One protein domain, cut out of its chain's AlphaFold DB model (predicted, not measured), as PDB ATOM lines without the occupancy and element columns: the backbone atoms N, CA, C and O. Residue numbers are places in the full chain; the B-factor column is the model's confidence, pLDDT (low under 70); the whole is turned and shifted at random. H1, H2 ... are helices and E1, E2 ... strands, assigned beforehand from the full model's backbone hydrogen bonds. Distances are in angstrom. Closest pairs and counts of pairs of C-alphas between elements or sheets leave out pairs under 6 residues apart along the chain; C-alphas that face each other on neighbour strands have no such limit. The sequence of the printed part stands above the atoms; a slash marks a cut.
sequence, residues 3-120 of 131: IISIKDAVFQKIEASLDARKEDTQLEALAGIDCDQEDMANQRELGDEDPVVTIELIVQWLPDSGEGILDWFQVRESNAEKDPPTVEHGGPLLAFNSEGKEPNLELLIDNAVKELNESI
ATOM      1  N   ILE A   3      -7.555  20.622   9.857       96.62
ATOM      2  CA  ILE A   3      -6.886  19.322   9.986       96.62
ATOM      3  C   ILE A   3      -7.084  18.520   8.696       96.62
ATOM      4  O   ILE A   3      -8.139  18.588   8.055       96.62
ATOM      5  N   ILE A   4      -6.038  17.817   8.282       96.00
ATOM      6  CA  ILE A   4      -5.942  17.073   7.032       96.00
ATOM      7  C   ILE A   4      -5.423  15.679   7.383       96.00
ATOM      8  O   ILE A   4      -4.315  15.529   7.888       96.00
ATOM      9  N   SER A   5      -6.231  14.658   7.101       93.50
ATOM     10  CA  SER A   5      -5.839  13.262   7.315       93.50
ATOM     11  C   SER A   5      -4.646  12.886   6.436       93.50
ATOM     12  O   SER A   5      -4.576  13.297   5.275       93.50
ATOM     13  N   ILE A   6      -3.775  12.008   6.937       93.62
ATOM     14  CA  ILE A   6      -2.657  11.425   6.174       93.62
ATOM     15  C   ILE A   6      -3.109  10.648   4.926       93.62
ATOM     16  O   ILE A   6      -2.333  10.423   4.000       93.62
ATOM     17  N   LYS A   7      -4.387  10.247   4.874       92.62
ATOM     18  CA  LYS A   7      -4.993   9.557   3.723       92.62
ATOM     19  C   LYS A   7      -5.450  10.528   2.625       92.62
ATOM     20  O   LYS A   7      -5.818  10.082   1.537       92.62
ATOM     21  N   ASP A   8      -5.473  11.834   2.894       95.62
ATOM     22  CA  ASP A   8      -5.865  12.860   1.927       95.62
ATOM     23  C   ASP A   8      -4.718  13.129   0.936       95.62
ATOM     24  O   ASP A   8      -3.557  13.263   1.315       95.62
ATOM     25  N   ALA A   9      -5.031  13.277  -0.353       93.38
ATOM     26  CA  ALA A   9      -4.038  13.607  -1.379       93.38
ATOM     27  C   ALA A   9      -3.353  14.973  -1.154       93.38
ATOM     28  O   ALA A   9      -2.306  15.250  -1.745       93.38
ATOM     29  N   VAL A  10      -3.943  15.849  -0.339       95.12
ATOM     30  CA  VAL A  10      -3.331  17.112   0.091       95.12
ATOM     31  C   VAL A  10      -2.151  16.871   1.039       95.12
ATOM     32  O   VAL A  10      -1.196  17.643   0.974       95.12
ATOM     33  N   PHE A  11      -2.157  15.795   1.835       96.31
ATOM     34  CA  PHE A  11      -1.066  15.464   2.762       96.31
ATOM     35  C   PHE A  11       0.288  15.403   2.041       96.31
ATOM     36  O   PHE A  11       1.206  16.136   2.391       96.31
ATOM     37  N   GLN A  12       0.371  14.638   0.948       95.06
ATOM     38  CA  GLN A  12       1.608  14.473   0.166       95.06
ATOM     39  C   GLN A  12       2.148  15.795  -0.395       95.06
ATOM     40  O   GLN A  12       3.347  15.948  -0.614       95.06
ATOM     41  N   LYS A  13       1.265  16.767  -0.657       95.75
ATOM     42  CA  LYS A  13       1.682  18.095  -1.124       95.75
ATOM     43  C   LYS A  13       2.277  18.919   0.008       95.75
ATOM     44  O   LYS A  13       3.260  19.610  -0.222       95.75
ATOM     45  N   ILE A  14       1.682  18.843   1.197       96.31
ATOM     46  CA  ILE A  14       2.189  19.514   2.397       96.31
ATOM     47  C   ILE A  14       3.541  18.916   2.794       96.31
ATOM     48  O   ILE A  14       4.491  19.662   3.002       96.31
ATOM     49  N   GLU A  15       3.660  17.590   2.795       95.12
ATOM     50  CA  GLU A  15       4.915  16.885   3.073       95.12
ATOM     51  C   GLU A  15       6.030  17.313   2.105       95.12
ATOM     52  O   GLU A  15       7.102  17.737   2.532       95.12
ATOM     53  N   ALA A  16       5.753  17.322   0.797       94.88
ATOM     54  CA  ALA A  16       6.714  17.790  -0.201       94.88
ATOM     55  C   ALA A  16       7.058  19.286  -0.049       94.88
ATOM     56  O   ALA A  16       8.200  19.684  -0.278       94.88
ATOM     57  N   SER A  17       6.082  20.120   0.330       94.75
ATOM     58  CA  SER A  17       6.290  21.544   0.626       94.75
ATOM     59  C   SER A  17       7.245  21.759   1.800       94.75
ATOM     60  O   SER A  17       8.062  22.680   1.732       94.75
ATOM     61  N   LEU A  18       7.109  20.952   2.858       95.06
ATOM     62  CA  LEU A  18       7.944  20.999   4.058       95.06
ATOM     63  C   LEU A  18       9.364  20.524   3.749       95.06
ATOM     64  O   LEU A  18      10.314  21.230   4.069       95.06
ATOM     65  N   ASP A  19       9.518  19.399   3.046       94.31
ATOM     66  CA  ASP A  19      10.838  18.872   2.673       94.31
ATOM     67  C   ASP A  19      11.612  19.847   1.768       94.31
ATOM     68  O   ASP A  19      12.779  20.155   2.013       94.31
ATOM     69  N   ALA A  20      10.934  20.437   0.778       96.06
ATOM     70  CA  ALA A  20      11.539  21.413  -0.130       96.06
ATOM     71  C   ALA A  20      11.968  22.723   0.558       96.06
ATOM     72  O   ALA A  20      12.770  23.469  -0.006       96.06
ATOM     73  N   ARG A  21      11.414  23.024   1.738       94.50
ATOM     74  CA  ARG A  21      11.642  24.264   2.496       94.50
ATOM     75  C   ARG A  21      12.019  23.981   3.948       94.50
ATOM     76  O   ARG A  21      11.689  24.757   4.838       94.50
ATOM     77  N   LYS A  22      12.731  22.880   4.190       91.44
ATOM     78  CA  LYS A  22      13.085  22.415   5.538       91.44
ATOM     79  C   LYS A  22      13.862  23.448   6.362       91.44
ATOM     80  O   LYS A  22      13.768  23.473   7.581       91.44
ATOM     81  N   GLU A  23      14.632  24.310   5.707       94.06
ATOM     82  CA  GLU A  23      15.376  25.384   6.378       94.06
ATOM     83  C   GLU A  23      14.466  26.527   6.867       94.06
ATOM     84  O   GLU A  23      14.841  27.254   7.785       94.06
ATOM     85  N   ASP A  24      13.262  26.648   6.300       95.19
ATOM     86  CA  ASP A  24      12.271  27.682   6.618       95.19
ATOM     87  C   ASP A  24      11.179  27.176   7.583       95.19
ATOM     88  O   ASP A  24      10.276  27.931   7.956       95.19
ATOM     89  N   THR A  25      11.216  25.895   7.966       95.00
ATOM     90  CA  THR A  25      10.226  25.316   8.883       95.00
ATOM     91  C   THR A  25      10.507  25.703  10.328       95.00
ATOM     92  O   THR A  25      11.655  25.712  10.770       95.00
ATOM     93  N   GLN A  26       9.445  25.949  11.087       95.31
ATOM     94  CA  GLN A  26       9.484  25.919  12.543       95.31
ATOM     95  C   GLN A  26       9.167  24.516  13.043       95.31
ATOM     96  O   GLN A  26       8.416  23.786  12.396       95.31
ATOM     97  N   LEU A  27       9.771  24.155  14.172       95.00
ATOM     98  CA  LEU A  27       9.631  22.856  14.814       95.00
ATOM     99  C   LEU A  27       9.421  23.061  16.309       95.00
ATOM    100  O   LEU A  27      10.163  23.819  16.936       95.00
ATOM    101  N   GLU A  28       8.435  22.370  16.866       94.19
ATOM    102  CA  GLU A  28       8.078  22.468  18.278       94.19
ATOM    103  C   GLU A  28       7.639  21.107  18.824       94.19
ATOM    104  O   GLU A  28       6.884  20.380  18.178       94.19
ATOM    105  N   ALA A  29       8.133  20.752  20.011       92.12
ATOM    106  CA  ALA A  29       7.650  19.595  20.754       92.12
ATOM    107  C   ALA A  29       6.397  20.006  21.534       92.12
ATOM    108  O   ALA A  29       6.440  20.960  22.310       92.12
ATOM    109  N   LEU A  30       5.291  19.304  21.304       90.75
ATOM    110  CA  LEU A  30       3.978  19.660  21.834       90.75
ATOM    111  C   LEU A  30       3.662  18.960  23.148       90.75
ATOM    112  O   LEU A  30       3.168  19.591  24.076       90.75
ATOM    113  N   ALA A  31       3.919  17.657  23.209       88.69
ATOM    114  CA  ALA A  31       3.606  16.840  24.370       88.69
ATOM    115  C   ALA A  31       4.489  15.591  24.408       88.69
ATOM    116  O   ALA A  31       4.849  15.052  23.360       88.69
ATOM    117  N   GLY A  32       4.795  15.134  25.620       90.25
ATOM    118  CA  GLY A  32       5.285  13.788  25.897       90.25
ATOM    119  C   GLY A  32       4.184  13.010  26.614       90.25
ATOM    120  O   GLY A  32       3.596  13.530  27.559       90.25
ATOM    121  N   ILE A  33       3.883  11.810  26.134       90.31
ATOM    122  CA  ILE A  33       2.848  10.922  26.657       90.31
ATOM    123  C   ILE A  33       3.545   9.653  27.134       90.31
ATOM    124  O   ILE A  33       4.062   8.881  26.322       90.31
ATOM    125  N   ASP A  34       3.585   9.451  28.443       91.50
ATOM    126  CA  ASP A  34       4.164   8.246  29.025       91.50
ATOM    127  C   ASP A  34       3.171   7.083  28.929       91.50
ATOM    128  O   ASP A  34       1.992   7.233  29.242       91.50
ATOM    129  N   CYS A  35       3.659   5.926  28.485       91.56
ATOM    130  CA  CYS A  35       2.893   4.684  28.451       91.56
ATOM    131  C   CYS A  35       2.941   4.040  29.834       91.56
ATOM    132  O   CYS A  35       4.022   3.823  30.399       91.56
ATOM    133  N   ASP A  36       1.778   3.724  30.389       91.75
ATOM    134  CA  ASP A  36       1.698   3.177  31.732       91.75
ATOM    135  C   ASP A  36       2.025   1.668  31.778       91.75
ATOM    136  O   ASP A  36       2.456   1.037  30.805       91.75
ATOM    137  N   GLN A  37       1.888   1.054  32.957       92.56
ATOM    138  CA  GLN A  37       2.168  -0.377  33.102       92.56
ATOM    139  C   GLN A  37       1.176  -1.272  32.355       92.56
ATOM    140  O   GLN A  37       1.564  -2.374  31.958       92.56
ATOM    141  N   GLU A  38      -0.070  -0.832  32.188       94.12
ATOM    142  CA  GLU A  38      -1.090  -1.551  31.431       94.12
ATOM    143  C   GLU A  38      -0.762  -1.493  29.936       94.12
ATOM    144  O   GLU A  38      -0.677  -2.544  29.296       94.12
ATOM    145  N   ASP A  39      -0.410  -0.316  29.417       94.00
ATOM    146  CA  ASP A  39       0.032  -0.119  28.032       94.00
ATOM    147  C   ASP A  39       1.238  -1.004  27.690       94.00
ATOM    148  O   ASP A  39       1.268  -1.714  26.678       94.00
ATOM    149  N   MET A  40       2.255  -1.008  28.557       94.19
ATOM    150  CA  MET A  40       3.448  -1.837  28.372       94.19
ATOM    151  C   MET A  40       3.147  -3.338  28.488       94.19
ATOM    152  O   MET A  40       3.826  -4.154  27.855       94.19
ATOM    153  N   ALA A  41       2.179  -3.736  29.318       95.19
ATOM    154  CA  ALA A  41       1.754  -5.131  29.412       95.19
ATOM    155  C   ALA A  41       1.036  -5.567  28.128       95.19
ATOM    156  O   ALA A  41       1.387  -6.605  27.565       95.19
ATOM    157  N   ASN A  42       0.127  -4.738  27.611       95.94
ATOM    158  CA  ASN A  42      -0.603  -4.982  26.367       95.94
ATOM    159  C   ASN A  42       0.347  -5.156  25.173       95.94
ATOM    160  O   ASN A  42       0.202  -6.096  24.389       95.94
ATOM    161  N   GLN A  43       1.368  -4.304  25.054       96.19
ATOM    162  CA  GLN A  43       2.401  -4.434  24.016       96.19
ATOM    163  C   GLN A  43       3.123  -5.788  24.084       96.19
ATOM    164  O   GLN A  43       3.283  -6.468  23.065       96.19
ATOM    165  N   ARG A  44       3.498  -6.227  25.292       95.88
ATOM    166  CA  ARG A  44       4.149  -7.528  25.503       95.88
ATOM    167  C   ARG A  44       3.224  -8.700  25.193       95.88
ATOM    168  O   ARG A  44       3.676  -9.692  24.626       95.88
ATOM    169  N   GLU A  45       1.933  -8.597  25.505       95.94
ATOM    170  CA  GLU A  45       0.935  -9.607  25.124       95.94
ATOM    171  C   GLU A  45       0.766  -9.720  23.601       95.94
ATOM    172  O   GLU A  45       0.548 -10.818  23.081       95.94
ATOM    173  N   LEU A  46       0.945  -8.612  22.875       93.94
ATOM    174  CA  LEU A  46       0.999  -8.584  21.409       93.94
ATOM    175  C   LEU A  46       2.342  -9.073  20.835       93.94
ATOM    176  O   LEU A  46       2.470  -9.214  19.616       93.94
ATOM    177  N   GLY A  47       3.314  -9.396  21.692       94.94
ATOM    178  CA  GLY A  47       4.605  -9.971  21.320       94.94
ATOM    179  C   GLY A  47       5.742  -8.962  21.162       94.94
ATOM    180  O   GLY A  47       6.771  -9.324  20.592       94.94
ATOM    181  N   ASP A  48       5.579  -7.726  21.636       94.31
ATOM    182  CA  ASP A  48       6.662  -6.744  21.659       94.31
ATOM    183  C   ASP A  48       7.543  -6.945  22.903       94.31
ATOM    184  O   ASP A  48       7.106  -6.742  24.035       94.31
ATOM    185  N   GLU A  49       8.783  -7.400  22.705       94.19
ATOM    186  CA  GLU A  49       9.730  -7.652  23.801       94.19
ATOM    187  C   GLU A  49      10.402  -6.368  24.326       94.19
ATOM    188  O   GLU A  49      11.009  -6.406  25.396       94.19
ATOM    189  N   ASP A  50      10.287  -5.249  23.602       94.62
ATOM    190  CA  ASP A  50      10.884  -3.953  23.940       94.62
ATOM    191  C   ASP A  50       9.812  -2.857  23.818       94.62
ATOM    192  O   ASP A  50       9.751  -2.154  22.806       94.62
ATOM    193  N   PRO A  51       8.901  -2.734  24.800       95.75
ATOM    194  CA  PRO A  51       7.734  -1.874  24.669       95.75
ATOM    195  C   PRO A  51       8.117  -0.396  24.566       95.75
ATOM    196  O   PRO A  51       9.148   0.054  25.072       95.75
ATOM    197  N   VAL A  52       7.255   0.373  23.914       95.31
ATOM    198  CA  VAL A  52       7.268   1.833  23.947       95.31
ATOM    199  C   VAL A  52       6.906   2.295  25.354       95.31
ATOM    200  O   VAL A  52       5.923   1.821  25.926       95.31
ATOM    201  N   VAL A  53       7.711   3.210  25.893       94.81
ATOM    202  CA  VAL A  53       7.525   3.804  27.225       94.81
ATOM    203  C   VAL A  53       7.115   5.270  27.168       94.81
ATOM    204  O   VAL A  53       6.472   5.750  28.091       94.81
ATOM    205  N   THR A  54       7.453   5.971  26.087       93.44
ATOM    206  CA  THR A  54       7.096   7.380  25.898       93.44
ATOM    207  C   THR A  54       6.819   7.632  24.424       93.44
ATOM    208  O   THR A  54       7.573   7.173  23.561       93.44
ATOM    209  N   ILE A  55       5.763   8.388  24.145       93.38
ATOM    210  CA  ILE A  55       5.454   8.969  22.842       93.38
ATOM    211  C   ILE A  55       5.687  10.476  22.911       93.38
ATOM    212  O   ILE A  55       5.191  11.138  23.812       93.38
ATOM    213  N   GLU A  56       6.399  11.040  21.945       93.19
ATOM    214  CA  GLU A  56       6.561  12.488  21.804       93.19
ATOM    215  C   GLU A  56       5.822  12.984  20.563       93.19
ATOM    216  O   GLU A  56       5.946  12.418  19.476       93.19
ATOM    217  N   LEU A  57       5.065  14.066  20.717       94.56
ATOM    218  CA  LEU A  57       4.385  14.753  19.628       94.56
ATOM    219  C   LEU A  57       5.217  15.949  19.197       94.56
ATOM    220  O   LEU A  57       5.466  16.855  19.994       94.56
ATOM    221  N   ILE A  58       5.616  15.979  17.931       95.00
ATOM    222  CA  ILE A  58       6.424  17.067  17.384       95.00
ATOM    223  C   ILE A  58       5.722  17.614  16.152       95.00
ATOM    224  O   ILE A  58       5.376  16.885  15.222       95.00
ATOM    225  N   VAL A  59       5.518  18.925  16.142       96.69
ATOM    226  CA  VAL A  59       4.946  19.635  15.008       96.69
ATOM    227  C   VAL A  59       6.034  20.339  14.215       96.69
ATOM    228  O   VAL A  59       6.948  20.939  14.777       96.69
ATOM    229  N   GLN A  60       5.899  20.302  12.893       96.56
ATOM    230  CA  GLN A  60       6.684  21.097  11.960       96.56
ATOM    231  C   GLN A  60       5.766  21.878  11.017       96.56
ATOM    232  O   GLN A  60       4.783  21.339  10.506       96.56
ATOM    233  N   TRP A  61       6.065  23.153  10.764       97.25
ATOM    234  CA  TRP A  61       5.260  23.967   9.849       97.25
ATOM    235  C   TRP A  61       6.033  25.095   9.182       97.25
ATOM    236  O   TRP A  61       7.067  25.549   9.659       97.25
ATOM    237  N   LEU A  62       5.489  25.582   8.071       96.88
ATOM    238  CA  LEU A  62       5.999  26.730   7.330       96.88
ATOM    239  C   LEU A  62       5.261  27.999   7.760       96.88
ATOM    240  O   LEU A  62       4.081  28.133   7.414       96.88
ATOM    241  N   PRO A  63       5.920  28.962   8.428       95.19
ATOM    242  CA  PRO A  63       5.259  30.158   8.957       95.19
ATOM    243  C   PRO A  63       4.479  30.951   7.902       95.19
ATOM    244  O   PRO A  63       3.343  31.355   8.143       95.19
ATOM    245  N   ASP A  64       5.046  31.102   6.704       93.31
ATOM    246  CA  ASP A  64       4.461  31.922   5.635       93.31
ATOM    247  C   ASP A  64       3.147  31.359   5.077       93.31
ATOM    248  O   ASP A  64       2.275  32.105   4.631       93.31
ATOM    249  N   SER A  65       3.012  30.032   5.063       94.69
ATOM    250  CA  SER A  65       1.851  29.349   4.473       94.69
ATOM    251  C   SER A  65       0.899  28.778   5.517       94.69
ATOM    252  O   SER A  65      -0.283  28.583   5.236       94.69
ATOM    253  N   GLY A  66       1.395  28.524   6.728       95.50
ATOM    254  CA  GLY A  66       0.679  27.795   7.762       95.50
ATOM    255  C   GLY A  66       0.514  26.299   7.475       95.50
ATOM    256  O   GLY A  66      -0.238  25.631   8.178       95.50
ATOM    257  N   GLU A  67       1.147  25.767   6.425       97.56
ATOM    258  CA  GLU A  67       1.152  24.333   6.123       97.56
ATOM    259  C   GLU A  67       2.102  23.608   7.075       97.56
ATOM    260  O   GLU A  67       3.248  24.031   7.237       97.56
ATOM    261  N   GLY A  68       1.639  22.518   7.681       97.44
ATOM    262  CA  GLY A  68       2.442  21.752   8.625       97.44
ATOM    263  C   GLY A  68       1.980  20.313   8.799       97.44
ATOM    264  O   GLY A  68       0.905  19.925   8.335       97.44
ATOM    265  N   ILE A  69       2.827  19.532   9.459       97.44
ATOM    266  CA  ILE A  69       2.598  18.138   9.838       97.44
ATOM    267  C   ILE A  69       2.873  18.004  11.330       97.44
ATOM    268  O   ILE A  69       3.779  18.642  11.865       97.44
ATOM    269  N   LEU A  70       2.055  17.194  11.989       97.06
ATOM    270  CA  LEU A  70       2.310  16.699  13.328       97.06
ATOM    271  C   LEU A  70       2.697  15.227  13.212       97.06
ATOM    272  O   LEU A  70       1.912  14.398  12.740       97.06
ATOM    273  N   ASP A  71       3.920  14.946  13.636       95.81
ATOM    274  CA  ASP A  71       4.525  13.625  13.675       95.81
ATOM    275  C   ASP A  71       4.566  13.131  15.125       95.81
ATOM    276  O   ASP A  71       4.594  13.924  16.074       95.81
ATOM    277  N   TRP A  72       4.580  11.812  15.294       94.88
ATOM    278  CA  TRP A  72       4.846  11.197  16.588       94.88
ATOM    279  C   TRP A  72       6.153  10.418  16.565       94.88
ATOM    280  O   TRP A  72       6.599   9.873  15.548       94.88
ATOM    281  N   PHE A  73       6.772  10.383  17.728       94.69
ATOM    282  CA  PHE A  73       8.046   9.756  17.995       94.69
ATOM    283  C   PHE A  73       7.901   8.864  19.219       94.69
ATOM    284  O   PHE A  73       7.007   9.077  20.029       94.69
ATOM    285  N   GLN A  74       8.761   7.864  19.354       94.94
ATOM    286  CA  GLN A  74       8.681   6.906  20.449       94.94
ATOM    287  C   GLN A  74      10.047   6.626  21.066       94.94
ATOM    288  O   GLN A  74      11.070   6.574  20.376       94.94
ATOM    289  N   VAL A  75      10.038   6.381  22.369       95.00
ATOM    290  CA  VAL A  75      11.170   5.859  23.129       95.00
ATOM    291  C   VAL A  75      10.810   4.463  23.615       95.00
ATOM    292  O   VAL A  75       9.743   4.237  24.181       95.00
ATOM    293  N   ARG A  76      11.714   3.518  23.367       95.12
ATOM    294  CA  ARG A  76      11.606   2.114  23.779       95.12
ATOM    295  C   ARG A  76      12.197   1.916  25.173       95.12
ATOM    296  O   ARG A  76      13.152   2.613  25.525       95.12
ATOM    297  N   GLU A  77      11.699   0.942  25.930       94.69
ATOM    298  CA  GLU A  77      12.173   0.609  27.284       94.69
ATOM    299  C   GLU A  77      13.699   0.429  27.327       94.69
ATOM    300  O   GLU A  77      14.379   1.033  28.158       94.69
ATOM    301  N   SER A  78      14.270  -0.298  26.362       93.44
ATOM    302  CA  SER A  78      15.719  -0.526  26.252       93.44
ATOM    303  C   SER A  78      16.555   0.741  26.005       93.44
ATOM    304  O   SER A  78      17.779   0.745  26.200       93.44
ATOM    305  N   ASN A  79      15.913   1.819  25.554       91.56
ATOM    306  CA  ASN A  79      16.532   3.094  25.199       91.56
ATOM    307  C   ASN A  79      16.244   4.210  26.209       91.56
ATOM    308  O   ASN A  79      16.922   5.237  26.147       91.56
ATOM    309  N   ALA A  80      15.299   4.012  27.129       88.44
ATOM    310  CA  ALA A  80      14.846   5.025  28.080       88.44
ATOM    311  C   ALA A  80      15.956   5.491  29.037       88.44
ATOM    312  O   ALA A  80      16.021   6.662  29.394       88.44
ATOM    313  N   GLU A  81      16.873   4.593  29.411       87.69
ATOM    314  CA  GLU A  81      17.987   4.905  30.320       87.69
ATOM    315  C   GLU A  81      19.239   5.466  29.608       87.69
ATOM    316  O   GLU A  81      20.255   5.732  30.256       87.69
ATOM    317  N   LYS A  82      19.218   5.627  28.277       89.44
ATOM    318  CA  LYS A  82      20.350   6.200  27.525       89.44
ATOM    319  C   LYS A  82      20.356   7.725  27.630       89.44
ATOM    320  O   LYS A  82      19.306   8.349  27.707       89.44
ATOM    321  N   ASP A  83      21.546   8.322  27.565       85.06
ATOM    322  CA  ASP A  83      21.726   9.780  27.582       85.06
ATOM    323  C   ASP A  83      22.544  10.258  26.356       85.06
ATOM    324  O   ASP A  83      23.752   9.992  26.290       85.06
ATOM    325  N   PRO A  84      21.916  10.928  25.364       81.75
ATOM    326  CA  PRO A  84      20.469  11.144  25.250       81.75
ATOM    327  C   PRO A  84      19.719   9.842  24.895       81.75
ATOM    328  O   PRO A  84      20.321   8.928  24.307       81.75
ATOM    329  N   PRO A  85      18.413   9.745  25.206       85.19
ATOM    330  CA  PRO A  85      17.604   8.606  24.797       85.19
ATOM    331  C   PRO A  85      17.564   8.511  23.271       85.19
ATOM    332  O   PRO A  85      17.639   9.508  22.548       85.19
ATOM    333  N   THR A  86      17.481   7.284  22.761       90.31
ATOM    334  CA  THR A  86      17.277   7.073  21.324       90.31
ATOM    335  C   THR A  86      15.791   7.177  21.024       90.31
ATOM    336  O   THR A  86      15.009   6.382  21.539       90.31
ATOM    337  N   VAL A  87      15.439   8.146  20.186       89.81
ATOM    338  CA  VAL A  87      14.069   8.407  19.752       89.81
ATOM    339  C   VAL A  87      13.872   7.847  18.344       89.81
ATOM    340  O   VAL A  87      14.691   8.081  17.450       89.81
ATOM    341  N   GLU A  88      12.791   7.102  18.141       93.19
ATOM    342  CA  GLU A  88      12.404   6.533  16.850       93.19
ATOM    343  C   GLU A  88      11.220   7.307  16.267       93.19
ATOM    344  O   GLU A  88      10.301   7.682  16.988       93.19
ATOM    345  N   HIS A  89      11.221   7.544  14.955       93.06
ATOM    346  CA  HIS A  89      10.085   8.176  14.289       93.06
ATOM    347  C   HIS A  89       8.945   7.162  14.133       93.06
ATOM    348  O   HIS A  89       9.107   6.156  13.437       93.06
ATOM    349  N   GLY A  90       7.808   7.434  14.771       87.81
ATOM    350  CA  GLY A  90       6.599   6.614  14.700       87.81
ATOM    351  C   GLY A  90       5.761   6.889  13.447       87.81
ATOM    352  O   GLY A  90       5.046   6.007  12.966       87.81
ATOM    353  N   GLY A  91       5.906   8.082  12.863       90.06
ATOM    354  CA  GLY A  91       5.300   8.474  11.594       90.06
ATOM    355  C   GLY A  91       4.410   9.714  11.701       90.06
ATOM    356  O   GLY A  91       4.252  10.281  12.782       90.06
ATOM    357  N   PRO A  92       3.784  10.120  10.585       92.56
ATOM    358  CA  PRO A  92       2.851  11.235  10.585       92.56
ATOM    359  C   PRO A  92       1.516  10.843  11.213       92.56
ATOM    360  O   PRO A  92       0.949   9.801  10.873       92.56
ATOM    361  N   LEU A  93       0.982  11.711  12.074       93.38
ATOM    362  CA  LEU A  93      -0.385  11.591  12.596       93.38
ATOM    363  C   LEU A  93      -1.369  12.374  11.739       93.38
ATOM    364  O   LEU A  93      -2.405  11.857  11.330       93.38
ATOM    365  N   LEU A  94      -1.045  13.633  11.443       95.19
ATOM    366  CA  LEU A  94      -1.921  14.516  10.682       95.19
ATOM    367  C   LEU A  94      -1.139  15.636  10.005       95.19
ATOM    368  O   LEU A  94      -0.063  16.031  10.443       95.19
ATOM    369  N   ALA A  95      -1.721  16.189   8.947       97.19
ATOM    370  CA  ALA A  95      -1.318  17.477   8.405       97.19
ATOM    371  C   ALA A  95      -2.323  18.559   8.800       97.19
ATOM    372  O   ALA A  95      -3.464  18.290   9.187       97.19
ATOM    373  N   PHE A  96      -1.923  19.814   8.648       97.50
ATOM    374  CA  PHE A  96      -2.812  20.946   8.832       97.50
ATOM    375  C   PHE A  96      -2.452  22.117   7.925       97.50
ATOM    376  O   PHE A  96      -1.379  22.195   7.327       97.50
ATOM    377  N   ASN A  97      -3.393  23.052   7.837       96.75
ATOM    378  CA  ASN A  97      -3.161  24.372   7.275       96.75
ATOM    379  C   ASN A  97      -3.796  25.438   8.189       96.75
ATOM    380  O   ASN A  97      -5.008  25.419   8.449       96.75
ATOM    381  N   SER A  98      -2.978  26.350   8.712       95.81
ATOM    382  CA  SER A  98      -3.381  27.482   9.560       95.81
ATOM    383  C   SER A  98      -3.586  28.796   8.790       95.81
ATOM    384  O   SER A  98      -3.881  29.818   9.407       95.81
ATOM    385  N   GLU A  99      -3.523  28.764   7.455       92.38
ATOM    386  CA  GLU A  99      -3.772  29.882   6.533       92.38
ATOM    387  C   GLU A  99      -2.803  31.061   6.729       92.38
ATOM    388  O   GLU A  99      -3.220  32.213   6.867       92.38
ATOM    389  N   GLY A 100      -1.498  30.771   6.762       89.56
ATOM    390  CA  GLY A 100      -0.441  31.775   6.951       89.56
ATOM    391  C   GLY A 100      -0.411  32.387   8.354       89.56
ATOM    392  O   GLY A 100       0.063  33.507   8.539       89.56
ATOM    393  N   LYS A 101      -0.980  31.686   9.338       92.81
ATOM    394  CA  LYS A 101      -0.943  32.054  10.759       92.81
ATOM    395  C   LYS A 101      -0.170  31.010  11.549       92.81
ATOM    396  O   LYS A 101       0.047  29.897  11.077       92.81
ATOM    397  N   GLU A 102       0.178  31.342  12.779       92.62
ATOM    398  CA  GLU A 102       0.654  30.351  13.738       92.62
ATOM    399  C   GLU A 102      -0.427  29.276  13.979       92.62
ATOM    400  O   GLU A 102      -1.622  29.612  14.043       92.62
ATOM    401  N   PRO A 103      -0.061  27.982  14.017       95.06
ATOM    402  CA  PRO A 103      -1.012  26.922  14.318       95.06
ATOM    403  C   PRO A 103      -1.528  27.015  15.754       95.06
ATOM    404  O   PRO A 103      -0.856  27.509  16.651       95.06
ATOM    405  N   ASN A 104      -2.743  26.516  15.980       95.06
ATOM    406  CA  ASN A 104      -3.258  26.357  17.337       95.06
ATOM    407  C   ASN A 104      -2.747  25.020  17.887       95.06
ATOM    408  O   ASN A 104      -3.245  23.974  17.476       95.06
ATOM    409  N   LEU A 105      -1.759  25.075  18.781       93.38
ATOM    410  CA  LEU A 105      -1.063  23.898  19.302       93.38
ATOM    411  C   LEU A 105      -1.965  23.002  20.161       93.38
ATOM    412  O   LEU A 105      -1.941  21.789  19.988       93.38
ATOM    413  N   GLU A 106      -2.828  23.584  20.997       92.00
ATOM    414  CA  GLU A 106      -3.807  22.836  21.804       92.00
ATOM    415  C   GLU A 106      -4.735  22.006  20.907       92.00
ATOM    416  O   GLU A 106      -4.898  20.802  21.093       92.00
ATOM    417  N   LEU A 107      -5.263  22.617  19.839       93.25
ATOM    418  CA  LEU A 107      -6.109  21.898  18.889       93.25
ATOM    419  C   LEU A 107      -5.335  20.790  18.161       93.25
ATOM    420  O   LEU A 107      -5.931  19.783  17.780       93.25
ATOM    421  N   LEU A 108      -4.033  20.963  17.921       94.94
ATOM    422  CA  LEU A 108      -3.214  19.908  17.328       94.94
ATOM    423  C   LEU A 108      -3.046  18.725  18.285       94.94
ATOM    424  O   LEU A 108      -3.216  17.592  17.840       94.94
ATOM    425  N   ILE A 109      -2.797  18.983  19.570       92.62
ATOM    426  CA  ILE A 109      -2.694  17.954  20.615       92.62
ATOM    427  C   ILE A 109      -4.006  17.157  20.709       92.62
ATOM    428  O   ILE A 109      -3.986  15.930  20.597       92.62
ATOM    429  N   ASP A 110      -5.155  17.837  20.768       92.38
ATOM    430  CA  ASP A 110      -6.483  17.201  20.815       92.38
ATOM    431  C   ASP A 110      -6.752  16.251  19.640       92.38
ATOM    432  O   ASP A 110      -7.423  15.225  19.783       92.38
ATOM    433  N   ASN A 111      -6.308  16.623  18.436       93.88
ATOM    434  CA  ASN A 111      -6.488  15.783  17.251       93.88
ATOM    435  C   ASN A 111      -5.434  14.675  17.187       93.88
ATOM    436  O   ASN A 111      -5.758  13.572  16.758       93.88
ATOM    437  N   ALA A 112      -4.210  14.933  17.649       92.06
ATOM    438  CA  ALA A 112      -3.147  13.939  17.704       92.06
ATOM    439  C   ALA A 112      -3.508  12.772  18.626       92.06
ATOM    440  O   ALA A 112      -3.367  11.626  18.217       92.06
ATOM    441  N   VAL A 113      -4.051  13.041  19.818       91.12
ATOM    442  CA  VAL A 113      -4.490  11.984  20.748       91.12
ATOM    443  C   VAL A 113      -5.593  11.115  20.143       91.12
ATOM    444  O   VAL A 113      -5.559   9.893  20.267       91.12
ATOM    445  N   LYS A 114      -6.537  11.715  19.410       91.44
ATOM    446  CA  LYS A 114      -7.575  10.953  18.695       91.44
ATOM    447  C   LYS A 114      -6.974  10.043  17.629       91.44
ATOM    448  O   LYS A 114      -7.305   8.864  17.590       91.44
ATOM    449  N   GLU A 115      -6.080  10.569  16.794       91.94
ATOM    450  CA  GLU A 115      -5.415   9.783  15.745       91.94
ATOM    451  C   GLU A 115      -4.502   8.691  16.334       91.94
ATOM    452  O   GLU A 115      -4.437   7.589  15.783       91.94
ATOM    453  N   LEU A 116      -3.844   8.952  17.472       90.81
ATOM    454  CA  LEU A 116      -3.076   7.948  18.210       90.81
ATOM    455  C   LEU A 116      -3.980   6.816  18.694       90.81
ATOM    456  O   LEU A 116      -3.689   5.670  18.381       90.81
ATOM    457  N   ASN A 117      -5.099   7.115  19.357       89.69
ATOM    458  CA  ASN A 117      -6.047   6.094  19.829       89.69
ATOM    459  C   ASN A 117      -6.705   5.301  18.685       89.69
ATOM    460  O   ASN A 117      -7.102   4.152  18.864       89.69
ATOM    461  N   GLU A 118      -6.819   5.882  17.488       88.62
ATOM    462  CA  GLU A 118      -7.268   5.148  16.299       88.62
ATOM    463  C   GLU A 118      -6.176   4.242  15.701       88.62
ATOM    464  O   GLU A 118      -6.491   3.227  15.070       88.62
ATOM    465  N   SER A 119      -4.901   4.602  15.873       85.56
ATOM    466  CA  SER A 119      -3.755   3.934  15.237       85.56
ATOM    467  C   SER A 119      -3.045   2.929  16.145       85.56
ATOM    468  O   SER A 119      -2.475   1.948  15.660       85.56
ATOM    469  N   ILE A 120      -3.072   3.164  17.453       86.75
ATOM    470  CA  ILE A 120      -2.388   2.395  18.485       86.75
ATOM    471  C   ILE A 120      -3.439   1.611  19.262       86.75
ATOM    472  O   ILE A 120      -4.278   2.172  19.947       86.75
TER     473      ILE A 120
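This is residues 3 to 120 of the 131 residues of an uncharacterized protein of Verrucomicrobiales bacterium (UniProt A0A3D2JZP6). A strongly twisted, antiparallel sheet of five strands curls round the helix H4 on one face, while H1 crosses the other face near the E3 to E4 turn. The short helices H2 and H3 sit at the opposite end of the long strands E3 and E4. The printed part has 118 residues, with four named helices and five named strands in the order E1 H1 E2 H2 E3 E4 H3 E5 H4; across the sheet the order is E1 E5 E4 E3 E2, and the class is mixed, helices and strands. The whole is compact, with a radius of gyration of the C-alphas of 15.3 A and spans of 43 by 30 by 23 A.

Find C-alpha 3 at (-6.886, 19.322, 9.986), where the strand E1, residues 3 to 5, begins. H1 follows at residues 9 to 20, 17.5 A long, then E2 at 26 to 34, 24.7 A, and H2 at 37 to 45, 12.3 A. E3, residues 52 to 61, covers 26.3 A. From C-alpha 67 at (1.152, 24.333, 6.123), E4 runs 30.2 A to residue 76. H3 is residues 77 to 80, 5.2 A; E5, residues 87 to 97, covers 26.6 A and bends by 63 degrees at residue 90. H4, residues 105 to 119, runs 20.6 A to C-alpha 119 at (-3.755, 3.934, 15.237).

Start in the sheet with the hairpin E3 and E4, at 162 degrees, where N 58 and O 71 are 3.0 A apart. Beside E4 look for E5, with N 90 and O 72 at 2.8 A; beside E3 is the edge strand E2, with N 30 and O 57 at 2.8 A. The other edge strand, E1, is the antiparallel neighbour of E5, with N 4 and O 95 at 2.8 A. H1 is on the sheet at a height of 8.8 A, across the strands, at 65 degrees to E5 on the local plane; its closest C-alphas to E5 are Phe 11 and Ala 95, 6.0 A. H4 is on the opposite face; its closest C-alphas to E5 are Leu 93 and Glu 115, 6.2 A. H2 only grazes the sheet, with residues 37 to 44. H3 is on the sheet, its closest C-alphas to E3 being Val 53 and Glu 77, 5.6 A. The four helices are apart from one another. Every O i to N i+4 pair is within hydrogen-bond range in H2, 7 of 8 in H1 and 10 of 11 in H4; H3 is too short for one.

The two C-alphas farthest apart, Glu 45 and Asp 64, are 46.0 A from each other. The printed part has no cut, and its links are tight or short. Mean pLDDT of the printed part is 93.4, and no printed residue is under 70.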